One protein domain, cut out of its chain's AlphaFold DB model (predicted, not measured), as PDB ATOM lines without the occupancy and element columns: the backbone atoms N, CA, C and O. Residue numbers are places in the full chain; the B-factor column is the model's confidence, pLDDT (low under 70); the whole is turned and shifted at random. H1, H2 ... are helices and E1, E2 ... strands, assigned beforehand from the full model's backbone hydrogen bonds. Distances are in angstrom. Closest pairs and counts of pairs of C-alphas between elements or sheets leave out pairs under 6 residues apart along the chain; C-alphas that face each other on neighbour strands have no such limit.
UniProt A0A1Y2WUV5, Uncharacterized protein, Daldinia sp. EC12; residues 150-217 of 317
ATOM      1  N   TRP A 150      89.693  80.204  82.512       80.62
ATOM      2  CA  TRP A 150      89.122  78.862  82.478       80.62
ATOM      3  C   TRP A 150      90.176  77.818  82.101       80.62
ATOM      4  O   TRP A 150      91.088  78.131  81.337       80.62
ATOM      5  N   PRO A 151      90.066  76.582  82.622       84.88
ATOM      6  CA  PRO A 151      90.929  75.497  82.178       84.88
ATOM      7  C   PRO A 151      90.699  75.202  80.695       84.88
ATOM      8  O   PRO A 151      89.597  75.398  80.173       84.88
ATOM      9  N   VAL A 152      91.736  74.706  80.028       87.88
ATOM     10  CA  VAL A 152      91.642  74.306  78.623       87.88
ATOM     11  C   VAL A 152      91.146  72.870  78.555       87.88
ATOM     12  O   VAL A 152      91.689  71.988  79.218       87.88
ATOM     13  N   CYS A 153      90.110  72.645  77.754       89.62
ATOM     14  CA  CYS A 153      89.515  71.332  77.549       89.62
ATOM     15  C   CYS A 153      89.862  70.824  76.150       89.62
ATOM     16  O   CYS A 153      89.686  71.554  75.177       89.62
ATOM     17  N   TYR A 154      90.319  69.581  76.048       89.94
ATOM     18  CA  TYR A 154      90.599  68.910  74.776       89.94
ATOM     19  C   TYR A 154      90.333  67.406  74.890       89.94
ATOM     20  O   TYR A 154      89.951  66.908  75.949       89.94
ATOM     21  N   LEU A 155      90.492  66.674  73.787       91.31
ATOM     22  CA  LEU A 155      90.262  65.234  73.724       91.31
ATOM     23  C   LEU A 155      91.580  64.512  73.430       91.31
ATOM     24  O   LEU A 155      92.175  64.721  72.377       91.31
ATOM     25  N   ALA A 156      92.019  63.643  74.337       90.00
ATOM     26  CA  ALA A 156      93.102  62.707  74.058       90.00
ATOM     27  C   ALA A 156      92.540  61.492  73.315       90.00
ATOM     28  O   ALA A 156      91.511  60.941  73.711       90.00
ATOM     29  N   ILE A 157      93.214  61.073  72.247       88.31
ATOM     30  CA  ILE A 157      92.828  59.926  71.420       88.31
ATOM     31  C   ILE A 157      93.994  58.945  71.419       88.31
ATOM     32  O   ILE A 157      95.104  59.313  71.049       88.31
ATOM     33  N   SER A 158      93.739  57.698  71.806       85.00
ATOM     34  CA  SER A 158      94.760  56.654  71.864       85.00
ATOM     35  C   SER A 158      94.306  55.373  71.163       85.00
ATOM     36  O   SER A 158      93.102  55.110  71.029       85.00
ATOM     37  N   PRO A 159      95.247  54.507  70.758       85.19
ATOM     38  CA  PRO A 159      94.936  53.117  70.457       85.19
ATOM     39  C   PRO A 159      94.319  52.408  71.675       85.19
ATOM     40  O   PRO A 159      94.586  52.763  72.822       85.19
ATOM     41  N   LYS A 160      93.519  51.358  71.439       83.06
ATOM     42  CA  LYS A 160      92.911  50.553  72.522       83.06
ATOM     43  C   LYS A 160      93.915  49.874  73.458       83.06
ATOM     44  O   LYS A 160      93.548  49.542  74.576       83.06
ATOM     45  N   PHE A 161      95.121  49.616  72.970       83.75
ATOM     46  CA  PHE A 161      96.187  48.916  73.685       83.75
ATOM     47  C   PHE A 161      97.198  49.872  74.328       83.75
ATOM     48  O   PHE A 161      98.244  49.412  74.759       83.75
ATOM     49  N   ALA A 162      96.907  51.178  74.356       87.25
ATOM     50  CA  ALA A 162      97.745  52.138  75.060       87.25
ATOM     51  C   ALA A 162      97.774  51.829  76.562       87.25
ATOM     52  O   ALA A 162      96.740  51.488  77.162       87.25
ATOM     53  N   GLU A 163      98.946  51.970  77.159       91.50
ATOM     54  CA  GLU A 163      99.125  51.874  78.598       91.50
ATOM     55  C   GLU A 163      98.821  53.228  79.259       91.50
ATOM     56  O   GLU A 163      98.957  54.281  78.632       91.50
ATOM     57  N   PRO A 164      98.387  53.256  80.531       92.50
ATOM     58  CA  PRO A 164      98.138  54.509  81.243       92.50
ATOM     59  C   PRO A 164      99.368  55.434  81.300       92.50
ATOM     60  O   PRO A 164      99.211  56.654  81.294       92.50
ATOM     61  N   THR A 165     100.571  54.857  81.300       90.31
ATOM     62  CA  THR A 165     101.867  55.551  81.220       90.31
ATOM     63  C   THR A 165     102.049  56.327  79.920       90.31
ATOM     64  O   THR A 165     102.559  57.442  79.968       90.31
ATOM     65  N   ASP A 166     101.543  55.829  78.786       90.06
ATOM     66  CA  ASP A 166     101.614  56.543  77.501       90.06
ATOM     67  C   ASP A 166     100.912  57.910  77.586       90.06
ATOM     68  O   ASP A 166     101.338  58.896  76.983       90.06
ATOM     69  N   PHE A 167      99.826  57.998  78.364       91.38
ATOM     70  CA  PHE A 167      99.129  59.262  78.601       91.38
ATOM     71  C   PHE A 167      99.897  60.174  79.554       91.38
ATOM     72  O   PHE A 167      99.856  61.389  79.367       91.38
ATOM     73  N   GLU A 168     100.574  59.619  80.566       91.00
ATOM     74  CA  GLU A 168     101.448  60.400  81.450       91.00
ATOM     75  C   GLU A 168     102.591  61.022  80.633       91.00
ATOM     76  O   GLU A 168     102.809  62.226  80.721       91.00
ATOM     77  N   GLU A 169     103.250  60.263  79.760       88.00
ATOM     78  CA  GLU A 169     104.343  60.776  78.924       88.00
ATOM     79  C   GLU A 169     103.867  61.812  77.896       88.00
ATOM     80  O   GLU A 169     104.516  62.844  77.702       88.00
ATOM     81  N   ALA A 170     102.716  61.577  77.261       88.69
ATOM     82  CA  ALA A 170     102.183  62.483  76.248       88.69
ATOM     83  C   ALA A 170     101.639  63.797  76.835       88.69
ATOM     84  O   ALA A 170     101.764  64.852  76.210       88.69
ATOM     85  N   LEU A 171     100.994  63.748  78.007       89.88
ATOM     86  CA  LEU A 171     100.316  64.905  78.611       89.88
ATOM     87  C   LEU A 171     101.162  65.616  79.677       89.88
ATOM     88  O   LEU A 171     100.938  66.800  79.935       89.88
ATOM     89  N   SER A 172     102.131  64.920  80.269       90.38
ATOM     90  CA  SER A 172     103.145  65.465  81.177       90.38
ATOM     91  C   SER A 172     104.541  64.971  80.779       90.38
ATOM     92  O   SER A 172     105.111  64.111  81.453       90.38
ATOM     93  N   PRO A 173     105.125  65.513  79.694       85.94
ATOM     94  CA  PRO A 173     106.477  65.154  79.290       85.94
ATOM     95  C   PRO A 173     107.485  65.368  80.432       85.94
ATOM     96  O   PRO A 173     107.335  66.330  81.202       85.94
ATOM     97  N   PRO A 174     108.536  64.536  80.542       84.88
ATOM     98  CA  PRO A 174     109.548  64.680  81.585       84.88
ATOM     99  C   PRO A 174     110.135  66.097  81.637       84.88
ATOM    100  O   PRO A 174     110.527  66.660  80.616       84.88
ATOM    101  N   GLY A 175     110.196  66.682  82.837       86.50
ATOM    102  CA  GLY A 175     110.716  68.039  83.052       86.50
ATOM    103  C   GLY A 175     109.723  69.173  82.772       86.50
ATOM    104  O   GLY A 175     110.086  70.335  82.932       86.50
ATOM    105  N   SER A 176     108.475  68.865  82.396       85.50
ATOM    106  CA  SER A 176     107.421  69.879  82.223       85.50
ATOM    107  C   SER A 176     106.908  70.474  83.540       85.50
ATOM    108  O   SER A 176     106.279  71.531  83.513       85.50
ATOM    109  N   GLY A 177     107.169  69.824  84.682       88.75
ATOM    110  CA  GLY A 177     106.601  70.217  85.973       88.75
ATOM    111  C   GLY A 177     105.086  70.011  86.033       88.75
ATOM    112  O   GLY A 177     104.402  70.688  86.801       88.75
ATOM    113  N   LEU A 178     104.547  69.126  85.189       91.12
ATOM    114  CA  LEU A 178     103.129  68.801  85.103       91.12
ATOM    115  C   LEU A 178     102.885  67.375  85.576       91.12
ATOM    116  O   LEU A 178     103.705  66.487  85.376       91.12
ATOM    117  N   ALA A 179     101.707  67.138  86.136       92.56
ATOM    118  CA  ALA A 179     101.256  65.805  86.483       92.56
ATOM    119  C   ALA A 179      99.829  65.564  85.989       92.56
ATOM    120  O   ALA A 179      98.977  66.461  85.963       92.56
ATOM    121  N   VAL A 180      99.581  64.316  85.595       94.19
ATOM    122  CA  VAL A 180      98.317  63.870  85.010       94.19
ATOM    123  C   VAL A 180      97.639  62.907  85.972       94.19
ATOM    124  O   VAL A 180      98.249  61.974  86.494       94.19
ATOM    125  N   VAL A 181      96.352  63.128  86.221       95.75
ATOM    126  CA  VAL A 181      95.536  62.273  87.089       95.75
ATOM    127  C   VAL A 181      94.192  61.970  86.443       95.75
ATOM    128  O   VAL A 181      93.645  62.772  85.694       95.75
ATOM    129  N   ALA A 182      93.614  60.820  86.766       96.38
ATOM    130  CA  ALA A 182      92.264  60.462  86.361       96.38
ATOM    131  C   ALA A 182      91.253  60.932  87.406       96.38
ATOM    132  O   ALA A 182      91.400  60.636  88.595       96.38
ATOM    133  N   ARG A 183      90.173  61.593  86.982       95.94
ATOM    134  CA  ARG A 183      89.009  61.823  87.846       95.94
ATOM    135  C   ARG A 183      88.072  60.624  87.774       95.94
ATOM    136  O   ARG A 183      87.486  60.353  86.730       95.94
ATOM    137  N   LEU A 184      87.892  59.935  88.893       95.56
ATOM    138  CA  LEU A 184      87.085  58.720  88.989       95.56
ATOM    139  C   LEU A 184      85.584  59.004  88.852       95.56
ATOM    140  O   LEU A 184      85.051  59.916  89.480       95.56
ATOM    141  N   SER A 185      84.876  58.157  88.111       93.44
ATOM    142  CA  SER A 185      83.426  58.239  87.877       93.44
ATOM    143  C   SER A 185      82.589  58.060  89.134       93.44
ATOM    144  O   SER A 185      81.702  58.867  89.414       93.44
ATOM    145  N   LYS A 186      82.903  57.040  89.933       93.62
ATOM    146  CA  LYS A 186      82.132  56.699  91.136       93.62
ATOM    147  C   LYS A 186      82.343  57.690  92.278       93.62
ATOM    148  O   LYS A 186      81.400  58.016  92.990       93.62
ATOM    149  N   THR A 187      83.581  58.138  92.487       93.06
ATOM    150  CA  THR A 187      83.956  58.921  93.679       93.06
ATOM    151  C   THR A 187      84.213  60.394  93.389       93.06
ATOM    152  O   THR A 187      84.319  61.174  94.333       93.06
ATOM    153  N   GLN A 188      84.354  60.776  92.115       91.31
ATOM    154  CA  GLN A 188      84.782  62.108  91.663       91.31
ATOM    155  C   GLN A 188      86.139  62.567  92.219       91.31
ATOM    156  O   GLN A 188      86.515  63.725  92.034       91.31
ATOM    157  N   LYS A 189      86.884  61.674  92.881       93.50
ATOM    158  CA  LYS A 189      88.241  61.924  93.371       93.50
ATOM    159  C   LYS A 189      89.254  61.716  92.252       93.50
ATOM    160  O   LYS A 189      88.964  61.041  91.268       93.50
ATOM    161  N   THR A 190      90.438  62.282  92.429       93.56
ATOM    162  CA  THR A 190      91.571  62.083  91.528       93.56
ATOM    163  C   THR A 190      92.387  60.861  91.946       93.56
ATOM    164  O   THR A 190      92.588  60.626  93.140       93.56
ATOM    165  N   ALA A 191      92.861  60.097  90.968       93.94
ATOM    166  CA  ALA A 191      93.754  58.957  91.139       93.94
ATOM    167  C   ALA A 191      94.904  59.036  90.115       93.94
ATOM    168  O   ALA A 191      94.671  59.486  88.992       93.94
ATOM    169  N   PRO A 192      96.134  58.636  90.475       94.44
ATOM    170  CA  PRO A 192      97.246  58.569  89.525       94.44
ATOM    171  C   PRO A 192      97.006  57.481  88.463       94.44
ATOM    172  O   PRO A 192      96.362  56.471  88.764       94.44
ATOM    173  N   LEU A 193      97.521  57.660  87.238       93.62
ATOM    174  CA  LEU A 193      97.194  56.757  86.122       93.62
ATOM    175  C   LEU A 193      97.805  55.360  86.285       93.62
ATOM    176  O   LEU A 193      97.190  54.374  85.889       93.62
ATOM    177  N   ARG A 194      98.928  55.241  86.999       91.94
ATOM    178  CA  ARG A 194      99.522  53.945  87.392       91.94
ATOM    179  C   ARG A 194      98.604  52.994  88.184       91.94
ATOM    180  O   ARG A 194      98.985  51.855  88.426       91.94
ATOM    181  N   MET A 195      97.461  53.464  88.697       93.25
ATOM    182  CA  MET A 195      96.499  52.603  89.402       93.25
ATOM    183  C   MET A 195      95.644  51.755  88.461       93.25
ATOM    184  O   MET A 195      95.019  50.805  88.925       93.25
ATOM    185  N   PHE A 196      95.595  52.105  87.179       94.06
ATOM    186  CA  PHE A 196      94.837  51.372  86.176       94.06
ATOM    187  C   PHE A 196      95.773  50.426  85.434       94.06
ATOM    188  O   PHE A 196      96.950  50.726  85.234       94.06
ATOM    189  N   ARG A 197      95.251  49.276  85.023       92.38
ATOM    190  CA  ARG A 197      96.000  48.271  84.272       92.38
ATOM    191  C   ARG A 197      96.192  48.670  82.815       92.38
ATOM    192  O   ARG A 197      97.252  48.433  82.255       92.38
ATOM    193  N   ASP A 198      95.149  49.215  82.195       90.62
ATOM    194  CA  ASP A 198      95.126  49.546  80.772       90.62
ATOM    195  C   ASP A 198      94.190  50.732  80.474       90.62
ATOM    196  O   ASP A 198      93.411  51.182  81.325       90.62
ATOM    197  N   ALA A 199      94.249  51.249  79.242       89.94
ATOM    198  CA  ALA A 199      93.366  52.322  78.790       89.94
ATOM    199  C   ALA A 199      91.870  51.946  78.833       89.94
ATOM    200  O   ALA A 199      91.016  52.825  78.959       89.94
ATOM    201  N   ALA A 200      91.507  50.665  78.735       89.56
ATOM    202  CA  ALA A 200      90.106  50.251  78.772       89.56
ATOM    203  C   ALA A 200      89.532  50.332  80.197       89.56
ATOM    204  O   ALA A 200      88.427  50.853  80.385       89.56
ATOM    205  N   GLU A 201      90.287  49.884  81.200       92.75
ATOM    206  CA  GLU A 201      89.965  50.052  82.616       92.75
ATOM    207  C   GLU A 201      89.921  51.535  82.979       92.75
ATOM    208  O   GLU A 201      88.913  52.003  83.515       92.75
ATOM    209  N   LEU A 202      90.939  52.301  82.579       93.81
ATOM    210  CA  LEU A 202      90.963  53.749  82.768       93.81
ATOM    211  C   LEU A 202      89.701  54.403  82.184       93.81
ATOM    212  O   LEU A 202      89.075  55.231  82.845       93.81
ATOM    213  N   ARG A 203      89.256  54.007  80.983       91.88
ATOM    214  CA  ARG A 203      88.037  54.549  80.353       91.88
ATOM    215  C   ARG A 203      86.752  54.172  81.076       91.88
ATOM    216  O   ARG A 203      85.804  54.962  81.065       91.88
ATOM    217  N   LYS A 204      86.706  52.975  81.657       92.69
ATOM    218  CA  LYS A 204      85.562  52.476  82.421       92.69
ATOM    219  C   LYS A 204      85.452  53.167  83.778       92.69
ATOM    220  O   LYS A 204      84.344  53.429  84.246       92.69
ATOM    221  N   GLU A 205      86.583  53.442  84.419       93.94
ATOM    222  CA  GLU A 205      86.616  53.945  85.790       93.94
ATOM    223  C   GLU A 205      86.706  55.470  85.888       93.94
ATOM    224  O   GLU A 205      86.220  56.035  86.872       93.94
ATOM    225  N   SER A 206      87.246  56.152  84.875       93.56
ATOM    226  CA  SER A 206      87.410  57.610  84.856       93.56
ATOM    227  C   SER A 206      86.328  58.351  84.055       93.56
ATOM    228  O   SER A 206      85.722  57.822  83.125       93.56
ATOM    229  N   ILE A 207      86.080  59.603  84.447       91.88
ATOM    230  CA  ILE A 207      85.262  60.581  83.708       91.88
ATOM    231  C   ILE A 207      86.138  61.317  82.696       91.88
ATOM    232  O   ILE A 207      85.744  61.513  81.550       91.88
ATOM    233  N   GLN A 208      87.301  61.769  83.162       95.12
ATOM    234  CA  GLN A 208      88.226  62.629  82.437       95.12
ATOM    235  C   GLN A 208      89.634  62.498  83.021       95.12
ATOM    236  O   GLN A 208      89.800  62.079  84.175       95.12
ATOM    237  N   LEU A 209      90.621  62.924  82.243       96.12
ATOM    238  CA  LEU A 209      91.983  63.169  82.700       96.12
ATOM    239  C   LEU A 209      92.135  64.643  83.078       96.12
ATOM    240  O   LEU A 209      91.510  65.521  82.481       96.12
ATOM    241  N   GLU A 210      92.961  64.920  84.074       95.69
ATOM    242  CA  GLU A 210      93.254  66.271  84.527       95.69
ATOM    243  C   GLU A 210      94.753  66.498  84.569       95.69
ATOM    244  O   GLU A 210      95.479  65.707  85.170       95.69
ATOM    245  N   VAL A 211      95.190  67.595  83.958       94.19
ATOM    246  CA  VAL A 211      96.586  68.032  83.967       94.19
ATOM    247  C   VAL A 211      96.716  69.198  84.930       94.19
ATOM    248  O   VAL A 211      95.959  70.168  84.843       94.19
ATOM    249  N   TRP A 212      97.673  69.112  85.838       93.44
ATOM    250  CA  TRP A 212      97.951  70.134  86.840       93.44
ATOM    251  C   TRP A 212      99.454  70.374  86.919       93.44
ATOM    252  O   TRP A 212     100.234  69.527  86.495       93.44
ATOM    253  N   ASP A 213      99.858  71.493  87.510       91.81
ATOM    254  CA  ASP A 213     101.250  71.675  87.923       91.81
ATOM    255  C   ASP A 213     101.577  70.675  89.051       91.81
ATOM    256  O   ASP A 213     100.741  70.453  89.937       91.81
ATOM    257  N   GLU A 214     102.765  70.066  89.035       86.06
ATOM    258  CA  GLU A 214     103.194  69.039  90.006       86.06
ATOM    259  C   GLU A 214     102.993  69.501  91.458       86.06
ATOM    260  O   GLU A 214     102.429  68.773  92.279       86.06
ATOM    261  N   ASP A 215     103.338  70.758  91.746       82.19
ATOM    262  CA  ASP A 215     103.218  71.372  93.073       82.19
ATOM    263  C   ASP A 215     101.762  71.557  93.537       82.19
ATOM    264  O   ASP A 215     101.475  71.671  94.736       82.19
ATOM    265  N   ALA A 216     100.818  71.607  92.594       78.88
ATOM    266  CA  ALA A 216      99.403  71.805  92.881       78.88
ATOM    267  C   ALA A 216      98.695  70.490  93.232       78.88
ATOM    268  O   ALA A 216      97.663  70.512  93.920       78.88
ATOM    269  N   ILE A 217      99.231  69.338  92.806       71.19
ATOM    270  CA  ILE A 217      98.590  68.058  93.091       71.19
ATOM    271  C   ILE A 217      99.042  67.518  94.442       71.19
ATOM    272  O   ILE A 217     100.069  66.863  94.590       71.19
TER     273      ILE A 217
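This is residues 150 to 217 of the 317 residues of an uncharacterized protein of Daldinia sp. EC12 (UniProt A0A1Y2WUV5). A small antiparallel sheet, E3 E2 E4, has two short helices, H1 and H2, over one face, in two layers; E1 runs outside the sheet, near H1 and E4. The printed part has 68 residues, with named elements E1 H1 E2 E3 H2 E4, class mixed. It is compact, radius of gyration of the C-alphas 11.5 A, spanning 27 by 24 by 21 A.

E2, residues 178 to 184, is antiparallel to E4, residues 206 to 213; N 179 and O 212 are 2.8 A apart. E2 and E3, residues 190 to 192, form a hairpin; N 182 and O 191 are 2.8 A apart. H1, residues 164 to 171, is on the sheet, closest C-alphas to E2 Glu 168 and Val 180, 5.9 A. H2, residues 199 to 205, stands up 50 degrees on the same face. E3, H2, E4 make a split strand-helix-strand unit, E2 between its strands, crossover right-handed. Every O i to N i+4 pair in H1 and H2 is within hydrogen-bond range. E1, residues 152 to 159, pairs with no named strand.

E1, 22.9 A long, begins at C-alpha 152 (91.642, 74.306, 78.623); E4, 20.0 A, ends at C-alpha 213 (101.250, 71.675, 87.923).

The printed part has no cut and no long link; no printed residue is under 70.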